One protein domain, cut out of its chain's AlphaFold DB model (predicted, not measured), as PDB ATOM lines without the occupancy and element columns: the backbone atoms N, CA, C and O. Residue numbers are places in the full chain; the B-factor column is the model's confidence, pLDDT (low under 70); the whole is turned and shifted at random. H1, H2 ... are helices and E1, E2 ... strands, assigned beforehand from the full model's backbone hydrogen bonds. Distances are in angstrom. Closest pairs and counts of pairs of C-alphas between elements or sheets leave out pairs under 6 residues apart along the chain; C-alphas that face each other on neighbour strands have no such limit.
ATOM      1  N   VAL A  41      17.677   0.296 -11.252       84.62
ATOM      2  CA  VAL A  41      17.365   1.725 -11.120       84.62
ATOM      3  C   VAL A  41      16.288   2.057 -12.143       84.62
ATOM      4  O   VAL A  41      16.414   1.709 -13.317       84.62
ATOM      5  N   GLU A  42      15.227   2.733 -11.723       88.56
ATOM      6  CA  GLU A  42      14.229   3.260 -12.654       88.56
ATOM      7  C   GLU A  42      14.748   4.550 -13.298       88.56
ATOM      8  O   GLU A  42      15.261   5.435 -12.616       88.56
ATOM      9  N   VAL A  43      14.615   4.670 -14.616       90.56
ATOM     10  CA  VAL A  43      15.170   5.764 -15.421       90.56
ATOM     11  C   VAL A  43      14.066   6.306 -16.317       90.56
ATOM     12  O   VAL A  43      13.647   5.649 -17.264       90.56
ATOM     13  N   ALA A  44      13.565   7.497 -16.014       91.75
ATOM     14  CA  ALA A  44      12.576   8.188 -16.823       91.75
ATOM     15  C   ALA A  44      13.275   9.101 -17.837       91.75
ATOM     16  O   ALA A  44      14.070   9.956 -17.455       91.75
ATOM     17  N   VAL A  45      12.960   8.925 -19.117       92.88
ATOM     18  CA  VAL A  45      13.450   9.730 -20.241       92.88
ATOM     19  C   VAL A  45      12.288  10.531 -20.803       92.88
ATOM     20  O   VAL A  45      11.314   9.940 -21.269       92.88
ATOM     21  N   ASP A  46      12.376  11.855 -20.778       90.12
ATOM     22  CA  ASP A  46      11.363  12.720 -21.372       90.12
ATOM     23  C   ASP A  46      11.642  12.981 -22.860       90.12
ATOM     24  O   ASP A  46      12.621  13.631 -23.211       90.12
ATOM     25  N   GLU A  47      10.770  12.494 -23.748       86.06
ATOM     26  CA  GLU A  47      10.814  12.795 -25.189       86.06
ATOM     27  C   GLU A  47       9.830  13.928 -25.568       86.06
ATOM     28  O   GLU A  47       9.337  13.995 -26.702       86.06
ATOM     29  N   GLY A  48       9.490  14.813 -24.621       82.81
ATOM     30  CA  GLY A  48       8.633  15.979 -24.830       82.81
ATOM     31  C   GLY A  48       7.256  15.630 -25.403       82.81
ATOM     32  O   GLY A  48       6.380  15.106 -24.713       82.81
ATOM     33  N   ALA A  49       7.041  15.924 -26.689       78.88
ATOM     34  CA  ALA A  49       5.777  15.665 -27.386       78.88
ATOM     35  C   ALA A  49       5.410  14.169 -27.474       78.88
ATOM     36  O   ALA A  49       4.237  13.833 -27.625       78.88
ATOM     37  N   ARG A  50       6.390  13.260 -27.357       82.12
ATOM     38  CA  ARG A  50       6.162  11.802 -27.336       82.12
ATOM     39  C   ARG A  50       5.835  11.250 -25.942       82.12
ATOM     40  O   ARG A  50       5.586  10.052 -25.814       82.12
ATOM     41  N   GLY A  51       5.807  12.104 -24.917       86.56
ATOM     42  CA  GLY A  51       5.671  11.702 -23.520       86.56
ATOM     43  C   GLY A  51       6.984  11.185 -22.934       86.56
ATOM     44  O   GLY A  51       8.068  11.456 -23.453       86.56
ATOM     45  N   THR A  52       6.887  10.428 -21.846       91.88
ATOM     46  CA  THR A  52       8.048   9.985 -21.066       91.88
ATOM     47  C   THR A  52       8.183   8.466 -21.150       91.88
ATOM     48  O   THR A  52       7.225   7.733 -20.902       91.88
ATOM     49  N   ARG A  53       9.368   7.949 -21.478       93.06
ATOM     50  CA  ARG A  53       9.658   6.508 -21.436       93.06
ATOM     51  C   ARG A  53      10.344   6.137 -20.132       93.06
ATOM     52  O   ARG A  53      11.378   6.695 -19.783       93.06
ATOM     53  N   LEU A  54       9.774   5.165 -19.431       90.88
ATOM     54  CA  LEU A  54      10.342   4.577 -18.232       90.88
ATOM     55  C   LEU A  54      11.153   3.337 -18.607       90.88
ATOM     56  O   LEU A  54      10.607   2.336 -19.074       90.88
ATOM     57  N   TYR A  55      12.453   3.408 -18.369       91.38
ATOM     58  CA  TYR A  55      13.410   2.322 -18.498       91.38
ATOM     59  C   TYR A  55      13.801   1.790 -17.115       91.38
ATOM     60  O   TYR A  55      13.675   2.473 -16.098       91.38
ATOM     61  N   ARG A  56      14.326   0.570 -17.085       89.69
ATOM     62  CA  ARG A  56      14.989  -0.033 -15.933       89.69
ATOM     63  C   ARG A  56      16.441  -0.274 -16.305       89.69
ATOM     64  O   ARG A  56      16.717  -1.071 -17.199       89.69
ATOM     65  N   PHE A  57      17.339   0.427 -15.628       88.31
ATOM     66  CA  PHE A  57      18.767   0.173 -15.686       88.31
ATOM     67  C   PHE A  57      19.096  -1.006 -14.775       88.31
ATOM     68  O   PHE A  57      18.847  -0.950 -13.569       88.31
ATOM     69  N   ASP A  58      19.629  -2.076 -15.346       85.88
ATOM     70  CA  ASP A  58      20.145  -3.211 -14.590       85.88
ATOM     71  C   ASP A  58      21.643  -3.017 -14.324       85.88
ATOM     72  O   ASP A  58      22.444  -2.958 -15.256       85.88
ATOM     73  N   ARG A  59      22.032  -2.921 -13.047       81.69
ATOM     74  CA  ARG A  59      23.416  -2.617 -12.641       81.69
ATOM     75  C   ARG A  59      24.388  -3.779 -12.887       81.69
ATOM     76  O   ARG A  59      25.584  -3.560 -13.059       81.69
ATOM     77  N   GLY A  60      23.891  -5.020 -12.940       77.56
ATOM     78  CA  GLY A  60      24.712  -6.210 -13.190       77.56
ATOM     79  C   GLY A  60      25.171  -6.344 -14.649       77.56
ATOM     80  O   GLY A  60      26.292  -6.789 -14.925       77.56
ATOM     81  N   SER A  61      24.323  -5.943 -15.593       81.69
ATOM     82  CA  SER A  61      24.600  -5.933 -17.035       81.69
ATOM     83  C   SER A  61      25.019  -4.560 -17.568       81.69
ATOM     84  O   SER A  61      25.698  -4.494 -18.592       81.69
ATOM     85  N   GLY A  62      24.646  -3.476 -16.884       81.81
ATOM     86  CA  GLY A  62      24.839  -2.102 -17.343       81.81
ATOM     87  C   GLY A  62      23.912  -1.710 -18.498       81.81
ATOM     88  O   GLY A  62      24.306  -0.880 -19.311       81.81
ATOM     89  N   THR A  63      22.724  -2.320 -18.608       86.25
ATOM     90  CA  THR A  63      21.800  -2.158 -19.753       86.25
ATOM     91  C   THR A  63      20.500  -1.445 -19.374       86.25
ATOM     92  O   THR A  63      20.034  -1.549 -18.238       86.25
ATOM     93  N   LEU A  64      19.898  -0.723 -20.331       89.62
ATOM     94  CA  LEU A  64      18.580  -0.087 -20.189       89.62
ATOM     95  C   LEU A  64      17.488  -0.908 -20.892       89.62
ATOM     96  O   LEU A  64      17.465  -1.000 -22.117       89.62
ATOM     97  N   THR A  65      16.521  -1.415 -20.128       90.25
ATOM     98  CA  THR A  65      15.338  -2.115 -20.663       90.25
ATOM     99  C   THR A  65      14.110  -1.218 -20.571       90.25
ATOM    100  O   THR A  65      13.811  -0.713 -19.491       90.25
ATOM    101  N   LEU A  66      13.367  -1.019 -21.664       91.56
ATOM    102  CA  LEU A  66      12.102  -0.273 -21.626       91.56
ATOM    103  C   LEU A  66      11.064  -1.036 -20.786       91.56
ATOM    104  O   LEU A  66      10.788  -2.201 -21.058       91.56
ATOM    105  N   VAL A  67      10.484  -0.378 -19.781       90.25
ATOM    106  CA  VAL A  67       9.447  -0.942 -18.896       90.25
ATOM    107  C   VAL A  67       8.060  -0.479 -19.317       90.25
ATOM    108  O   VAL A  67       7.148  -1.291 -19.451       90.25
ATOM    109  N   LYS A  68       7.881   0.834 -19.496       90.19
ATOM    110  CA  LYS A  68       6.585   1.440 -19.817       90.19
ATOM    111  C   LYS A  68       6.779   2.760 -20.559       90.19
ATOM    112  O   LYS A  68       7.694   3.516 -20.256       90.19
ATOM    113  N   GLN A  69       5.891   3.064 -21.500       90.44
ATOM    114  CA  GLN A  69       5.739   4.415 -22.042       90.44
ATOM    115  C   GLN A  69       4.582   5.109 -21.311       90.44
ATOM    116  O   GLN A  69       3.543   4.494 -21.076       90.44
ATOM    117  N   LEU A  70       4.788   6.365 -20.917       87.75
ATOM    118  CA  LEU A  70       3.843   7.186 -20.167       87.75
ATOM    119  C   LEU A  70       3.376   8.352 -21.035       87.75
ATOM    120  O   LEU A  70       4.186   9.073 -21.623       87.75
ATOM    121  N   SER A  71       2.065   8.568 -21.068       86.38
ATOM    122  CA  SER A  71       1.471   9.753 -21.689       86.38
ATOM    123  C   SER A  71       1.872  11.013 -20.909       86.38
ATOM    124  O   SER A  71       2.067  10.940 -19.696       86.38
ATOM    125  N   GLN A  72       1.887  12.194 -21.542       82.25
ATOM    126  CA  GLN A  72       2.188  13.467 -20.848       82.25
ATOM    127  C   GLN A  72       1.335  13.713 -19.586       82.25
ATOM    128  O   GLN A  72       1.800  14.350 -18.646       82.25
ATOM    129  N   LYS A  73       0.102  13.185 -19.535       84.12
ATOM    130  CA  LYS A  73      -0.789  13.272 -18.362       84.12
ATOM    131  C   LYS A  73      -0.387  12.348 -17.200       84.12
ATOM    132  O   LYS A  73      -0.675  12.660 -16.053       84.12
ATOM    133  N   GLU A  74       0.253  11.215 -17.488       82.62
ATOM    134  CA  GLU A  74       0.656  10.194 -16.499       82.62
ATOM    135  C   GLU A  74       2.105  10.379 -16.028       82.62
ATOM    136  O   GLU A  74       2.458  10.007 -14.905       82.62
ATOM    137  N   ALA A  75       2.941  10.948 -16.900       82.38
ATOM    138  CA  ALA A  75       4.348  11.232 -16.670       82.38
ATOM    139  C   ALA A  75       4.633  11.938 -15.331       82.38
ATOM    140  O   ALA A  75       5.346  11.335 -14.528       82.38
ATOM    141  N   PRO A  76       4.083  13.138 -15.026       82.00
ATOM    142  CA  PRO A  76       4.444  13.876 -13.816       82.00
ATOM    143  C   PRO A  76       4.195  13.058 -12.546       82.00
ATOM    144  O   PRO A  76       5.120  12.874 -11.763       82.00
ATOM    145  N   SER A  77       3.002  12.473 -12.395       82.19
ATOM    146  CA  SER A  77       2.633  11.649 -11.236       82.19
ATOM    147  C   SER A  77       3.535  10.425 -11.059       82.19
ATOM    148  O   SER A  77       3.861  10.056  -9.933       82.19
ATOM    149  N   SER A  78       3.956   9.804 -12.166       81.88
ATOM    150  CA  SER A  78       4.827   8.622 -12.146       81.88
ATOM    151  C   SER A  78       6.277   8.971 -11.791       81.88
ATOM    152  O   SER A  78       6.962   8.178 -11.143       81.88
ATOM    153  N   ILE A  79       6.745  10.157 -12.203       85.25
ATOM    154  CA  ILE A  79       8.138  10.597 -12.038       85.25
ATOM    155  C   ILE A  79       8.361  11.545 -10.850       85.25
ATOM    156  O   ILE A  79       9.494  11.964 -10.632       85.25
ATOM    157  N   SER A  80       7.342  11.840 -10.032       85.00
ATOM    158  CA  SER A  80       7.441  12.713  -8.843       85.00
ATOM    159  C   SER A  80       8.576  12.348  -7.876       85.00
ATOM    160  O   SER A  80       9.141  13.217  -7.220       85.00
ATOM    161  N   ARG A  81       8.918  11.054  -7.781       83.69
ATOM    162  CA  ARG A  81       9.997  10.520  -6.925       83.69
ATOM    163  C   ARG A  81      11.381  10.482  -7.592       83.69
ATOM    164  O   ARG A  81      12.338  10.004  -6.986       83.69
ATOM    165  N   PHE A  82      11.487  10.918  -8.846       88.75
ATOM    166  CA  PHE A  82      12.709  10.833  -9.639       88.75
ATOM    167  C   PHE A  82      13.483  12.147  -9.527       88.75
ATOM    168  O   PHE A  82      12.913  13.234  -9.617       88.75
ATOM    169  N   LYS A  83      14.802  12.048  -9.365       87.88
ATOM    170  CA  LYS A  83      15.718  13.192  -9.374       87.88
ATOM    171  C   LYS A  83      16.351  13.333 -10.750       87.88
ATOM    172  O   LYS A  83      16.547  12.339 -11.440       87.88
ATOM    173  N   ASP A  84      16.685  14.557 -11.136       88.94
ATOM    174  CA  ASP A  84      17.494  14.825 -12.327       88.94
ATOM    175  C   ASP A  84      18.788  13.980 -12.332       88.94
ATOM    176  O   ASP A  84      19.432  13.811 -11.290       88.94
ATOM    177  N   LEU A  85      19.156  13.441 -13.500       87.25
ATOM    178  CA  LEU A  85      20.304  12.547 -13.639       87.25
ATOM    179  C   LEU A  85      21.612  13.226 -13.219       87.25
ATOM    180  O   LEU A  85      22.411  12.606 -12.523       87.25
ATOM    181  N   GLN A  86      21.827  14.490 -13.598       86.06
ATOM    182  CA  GLN A  86      23.073  15.213 -13.310       86.06
ATOM    183  C   GLN A  86      23.207  15.524 -11.811       86.06
ATOM    184  O   GLN A  86      24.295  15.460 -11.235       86.06
ATOM    185  N   THR A  87      22.081  15.819 -11.167       84.75
ATOM    186  CA  THR A  87      21.955  16.034  -9.723       84.75
ATOM    187  C   THR A  87      22.244  14.748  -8.953       84.75
ATOM    188  O   THR A  87      22.969  14.772  -7.959       84.75
ATOM    189  N   ALA A  88      21.718  13.616  -9.423       83.06
ATOM    190  CA  ALA A  88      21.957  12.321  -8.802       83.06
ATOM    191  C   ALA A  88      23.394  11.812  -9.039       83.06
ATOM    192  O   ALA A  88      23.996  11.287  -8.108       83.06
ATOM    193  N   GLU A  89      23.971  12.041 -10.224       83.00
ATOM    194  CA  GLU A  89      25.366  11.713 -10.567       83.00
ATOM    195  C   GLU A  89      26.354  12.471  -9.661       83.00
ATOM    196  O   GLU A  89      27.316  11.888  -9.168       83.00
ATOM    197  N   ARG A  90      26.076  13.749  -9.361       80.12
ATOM    198  CA  ARG A  90      26.861  14.568  -8.414       80.12
ATOM    199  C   ARG A  90      26.721  14.145  -6.950       80.12
ATOM    200  O   ARG A  90      27.627  14.406  -6.167       80.12
ATOM    201  N   ALA A  91      25.593  13.543  -6.578       77.75
ATOM    202  CA  ALA A  91      25.335  13.039  -5.229       77.75
ATOM    203  C   ALA A  91      25.760  11.569  -5.042       77.75
ATOM    204  O   ALA A  91      25.583  11.013  -3.956       77.75
ATOM    205  N   ALA A  92      26.280  10.927  -6.090       74.56
ATOM    206  CA  ALA A  92      26.653   9.523  -6.071       74.56
ATOM    207  C   ALA A  92      27.911   9.284  -5.217       74.56
ATOM    208  O   ALA A  92      28.879  10.042  -5.335       74.56
ATOM    209  N   PRO A  93      27.971   8.204  -4.416       69.00
ATOM    210  CA  PRO A  93      29.235   7.752  -3.859       69.00
ATOM    211  C   PRO A  93      30.210   7.407  -4.991       69.00
ATOM    212  O   PRO A  93      29.877   6.679  -5.937       69.00
ATOM    213  N   VAL A  94      31.435   7.920  -4.869       66.69
ATOM    214  CA  VAL A  94      32.554   7.512  -5.719       66.69
ATOM    215  C   VAL A  94      32.838   6.033  -5.461       66.69
ATOM    216  O   VAL A  94      33.057   5.617  -4.321       66.69
ATOM    217  N   SER A  95      32.818   5.218  -6.514       57.84
ATOM    218  CA  SER A  95      33.265   3.831  -6.419       57.84
ATOM    219  C   SER A  95      34.782   3.851  -6.232       57.84
ATOM    220  O   SER A  95      35.513   3.895  -7.216       57.84
ATOM    221  N   ILE A 123      23.237   3.537  -5.856       77.44
ATOM    222  CA  ILE A 123      23.769   3.748  -7.209       77.44
ATOM    223  C   ILE A 123      25.090   4.526  -7.127       77.44
ATOM    224  O   ILE A 123      25.168   5.554  -6.461       77.44
ATOM    225  N   THR A 124      26.134   4.027  -7.784       79.19
ATOM    226  CA  THR A 124      27.509   4.541  -7.682       79.19
ATOM    227  C   THR A 124      27.953   5.253  -8.955       79.19
ATOM    228  O   THR A 124      27.354   5.071 -10.015       79.19
ATOM    229  N   GLN A 125      29.036   6.034  -8.902       82.19
ATOM    230  CA  GLN A 125      29.539   6.752 -10.082       82.19
ATOM    231  C   GLN A 125      29.846   5.828 -11.285       82.19
ATOM    232  O   GLN A 125      29.636   6.223 -12.434       82.19
ATOM    233  N   ALA A 126      30.266   4.578 -11.047       81.75
ATOM    234  CA  ALA A 126      30.453   3.583 -12.107       81.75
ATOM    235  C   ALA A 126      29.127   3.183 -12.793       81.75
ATOM    236  O   ALA A 126      29.085   3.038 -14.017       81.75
ATOM    237  N   ASP A 127      28.034   3.074 -12.028       82.88
ATOM    238  CA  ASP A 127      26.689   2.829 -12.562       82.88
ATOM    239  C   ASP A 127      26.232   4.003 -13.449       82.88
ATOM    240  O   ASP A 127      25.746   3.787 -14.560       82.88
ATOM    241  N   PHE A 128      26.450   5.252 -13.009       85.69
ATOM    242  CA  PHE A 128      26.137   6.451 -13.802       85.69
ATOM    243  C   PHE A 128      26.937   6.526 -15.107       85.69
ATOM    244  O   PHE A 128      26.392   6.942 -16.132       85.69
ATOM    245  N   ALA A 129      28.205   6.106 -15.110       86.75
ATOM    246  CA  ALA A 129      29.021   6.051 -16.321       86.75
ATOM    247  C   ALA A 129      28.491   5.012 -17.333       86.75
ATOM    248  O   ALA A 129      28.393   5.308 -18.528       86.75
ATOM    249  N   ALA A 130      28.088   3.827 -16.864       87.75
ATOM    250  CA  ALA A 130      27.462   2.805 -17.703       87.75
ATOM    251  C   ALA A 130      26.098   3.267 -18.251       87.75
ATOM    252  O   ALA A 130      25.868   3.210 -19.458       87.75
ATOM    253  N   LEU A 131      25.241   3.833 -17.396       87.06
ATOM    254  CA  LEU A 131      23.957   4.422 -17.786       87.06
ATOM    255  C   LEU A 131      24.148   5.544 -18.824       87.06
ATOM    256  O   LEU A 131      23.445   5.576 -19.830       87.06
ATOM    257  N   SER A 132      25.151   6.412 -18.649       88.81
ATOM    258  CA  SER A 132      25.493   7.471 -19.615       88.81
ATOM    259  C   SER A 132      25.872   6.920 -20.994       88.81
ATOM    260  O   SER A 132      25.494   7.498 -22.013       88.81
ATOM    261  N   ARG A 133      26.598   5.794 -21.043       88.19
ATOM    262  CA  ARG A 133      26.954   5.108 -22.297       88.19
ATOM    263  C   ARG A 133      25.719   4.537 -23.001       88.19
ATOM    264  O   ARG A 133      25.630   4.648 -24.222       88.19
ATOM    265  N   GLU A 134      24.767   3.971 -22.261       89.44
ATOM    266  CA  GLU A 134      23.515   3.464 -22.839       89.44
ATOM    267  C   GLU A 134      22.606   4.594 -23.342       89.44
ATOM    268  O   GLU A 134      22.089   4.510 -24.455       89.44
ATOM    269  N   LEU A 135      22.474   5.698 -22.598       89.31
ATOM    270  CA  LEU A 135      21.739   6.882 -23.066       89.31
ATOM    271  C   LEU A 135      22.320   7.444 -24.370       89.31
ATOM    272  O   LEU A 135      21.570   7.755 -25.294       89.31
ATOM    273  N   ALA A 136      23.651   7.501 -24.486       89.12
ATOM    274  CA  ALA A 136      24.321   7.940 -25.707       89.12
ATOM    275  C   ALA A 136      24.025   7.019 -26.907       89.12
ATOM    276  O   ALA A 136      23.815   7.510 -28.017       89.12
ATOM    277  N   ARG A 137      23.932   5.693 -26.701       88.88
ATOM    278  CA  ARG A 137      23.493   4.738 -27.743       88.88
ATOM    279  C   ARG A 137      22.048   4.980 -28.178       88.88
ATOM    280  O   ARG A 137      21.750   4.880 -29.366       88.88
ATOM    281  N   LEU A 138      21.174   5.328 -27.235       85.88
ATOM    282  CA  LEU A 138      19.774   5.682 -27.492       85.88
ATOM    283  C   LEU A 138      19.594   7.109 -28.047       85.88
ATOM    284  O   LEU A 138      18.473   7.478 -28.386       85.88
ATOM    285  N   LYS A 139      20.676   7.896 -28.172       88.94
ATOM    286  CA  LYS A 139      20.672   9.323 -28.554       88.94
ATOM    287  C   LYS A 139      19.805  10.200 -27.638       88.94
ATOM    288  O   LYS A 139      19.191  11.160 -28.092       88.94
ATOM    289  N   VAL A 140      19.766   9.861 -26.350       88.50
ATOM    290  CA  VAL A 140      19.025  10.590 -25.313       88.50
ATOM    291  C   VAL A 140      19.954  11.574 -24.604       88.50
ATOM    292  O   VAL A 140      21.047  11.201 -24.170       88.50
ATOM    293  N   GLU A 141      19.516  12.823 -24.440       87.56
ATOM    294  CA  GLU A 141      20.280  13.833 -23.703       87.56
ATOM    295  C   GLU A 141      20.142  13.657 -22.188       87.56
ATOM    296  O   GLU A 141      19.040  13.471 -21.677       87.56
ATOM    297  N   LYS A 142      21.245  13.792 -21.435       84.94
ATOM    298  CA  LYS A 142      21.241  13.639 -19.966       84.94
ATOM    299  C   LYS A 142      20.200  14.522 -19.263       84.94
ATOM    300  O   LYS A 142      19.602  14.075 -18.294       84.94
ATOM    301  N   SER A 143      19.967  15.739 -19.758       86.44
ATOM    302  CA  SER A 143      19.022  16.705 -19.175       86.44
ATOM    303  C   SER A 143      17.543  16.346 -19.393       86.44
ATOM    304  O   SER A 143      16.671  16.912 -18.738       86.44
ATOM    305  N   GLN A 144      17.246  15.383 -20.273       89.56
ATOM    306  CA  GLN A 144      15.916  14.777 -20.418       89.56
ATOM    307  C   GLN A 144      15.713  13.589 -19.463       89.56
ATOM    308  O   GLN A 144      14.620  13.023 -19.407       89.56
ATOM    309  N   VAL A 145      16.748  13.187 -18.716       90.81
ATOM    310  CA  VAL A 145      16.731  11.973 -17.900       90.81
ATOM    311  C   VAL A 145      16.611  12.288 -16.420       90.81
ATOM    312  O   VAL A 145      17.367  13.070 -15.846       90.81
ATOM    313  N   LYS A 146      15.681  11.594 -15.775       91.56
ATOM    314  CA  LYS A 146      15.516  11.565 -14.325       91.56
ATOM    315  C   LYS A 146      15.651  10.124 -13.857       91.56
ATOM    316  O   LYS A 146      15.178   9.213 -14.532       91.56
ATOM    317  N   ILE A 147      16.259   9.895 -12.702       87.00
ATOM    318  CA  ILE A 147      16.373   8.563 -12.108       87.00
ATOM    319  C   ILE A 147      15.597   8.472 -10.799       87.00
ATOM    320  O   ILE A 147      15.610   9.389  -9.975       87.00
ATOM    321  N   GLY A 148      14.920   7.349 -10.599       83.06
ATOM    322  CA  GLY A 148      14.367   6.983  -9.310       83.06
ATOM    323  C   GLY A 148      15.527   6.640  -8.390       83.06
ATOM    324  O   GLY A 148      16.280   5.704  -8.661       83.06
ATOM    325  N   THR A 149      15.689   7.379  -7.294       64.38
ATOM    326  CA  THR A 149      16.549   6.901  -6.208       64.38
ATOM    327  C   THR A 149      15.984   5.573  -5.726       64.38
ATOM    328  O   THR A 149      14.787   5.516  -5.430       64.38
TER     329      THR A 149
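Overview. This is residues 41 to 95 and 123 to 149 of the 158 residues of an uncharacterized protein of Corallococcus llansteffanensis (UniProt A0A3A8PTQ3). Look first for one strongly twisted sheet of five strands, with the longest helix, H3, over the E3 and E2 part of one face and the short helix H2 beside E5 and E4 on that same face. A third short helix, H1, packs on the opposite face. The printed part has 82 residues, with the named elements E1 E2 E3 H1 E4 H2 H3 E5 along the chain; the sheet's order is E3 E2 E1 E5 E4, antiparallel throughout, and the class is mixed, helices and strands. The whole is compact, with a radius of gyration of the C-alphas of 11.9 A, yet elongated in outline, 37 by 23 by 19 A.

Arrangement. Begin in the sheet at E1, residues 41 to 46, an inner strand. On one side of it find E2, residues 52 to 58, antiparallel at 153 degrees, with N 43 and O 55 2.8 A apart. Next comes the edge strand E3, residues 63 to 70, antiparallel to E2, with N 54 and O 68 2.8 A apart; E3 bends by 53 degrees at residue 67. These three form a meander, each strand the antiparallel neighbour of the one before, in two hairpins. On the other side of E1 look for E5, residues 145 to 148, where N 146 and O 44 are 2.8 A apart. Beyond E5 is the edge strand E4, residues 82 to 84, with N 83 and O 147 2.8 A apart. From edge to edge the strands' lines turn by 113 degrees. Now find H3, residues 125 to 137, on the sheet at a height of 8.2 A, slantwise to the strands, at 56 degrees to E2 on the local plane. It lies only just over E3 and E2, with 3 of its C-alphas falling on each; the closest C-alphas of H3 and E3 are those of Glu 134 and Leu 64, 6.6 A apart. H2, residues 85 to 90, is on the same face at a height of 7.3 A, over none of the strands, but only just, with 2 C-alphas falling on E4. H2 and H3 are close but not clearly touching: their closest C-alphas, those of Glu 89 and Phe 128, are 6.2 A apart. H1, residues 75 to 79, is on the opposite face at a height of 8.3 A, only just over E1, with 3 C-alphas falling on it. In H1, H2 and H3 every O i to N i+4 pair is within hydrogen-bond range.

Along the chain. Find C-alpha 41 at (17.365, 1.725, -11.120); from there E1 runs 16.2 A to Asp 46. E2 is 19.0 A long and E3 20.2 A. C-alpha 125 at (29.539, 6.752, -10.082) begins H3, 18.8 A long. E5 ends at C-alpha 148, (14.367, 6.983, -9.310).

Size, cuts and confidence. The C-alphas of Lys 73 and Ser 95, the two farthest apart, are 37.3 A apart. Residues 96 to 122 are not printed, and C-alphas 95 and 123 are 9.5 A apart across this cut. Of the links that are printed whole, H3 to E5 is short and the others are tight. The model's mean pLDDT over the printed part is 85.0; residues 93 to 95 and 149 are under 70.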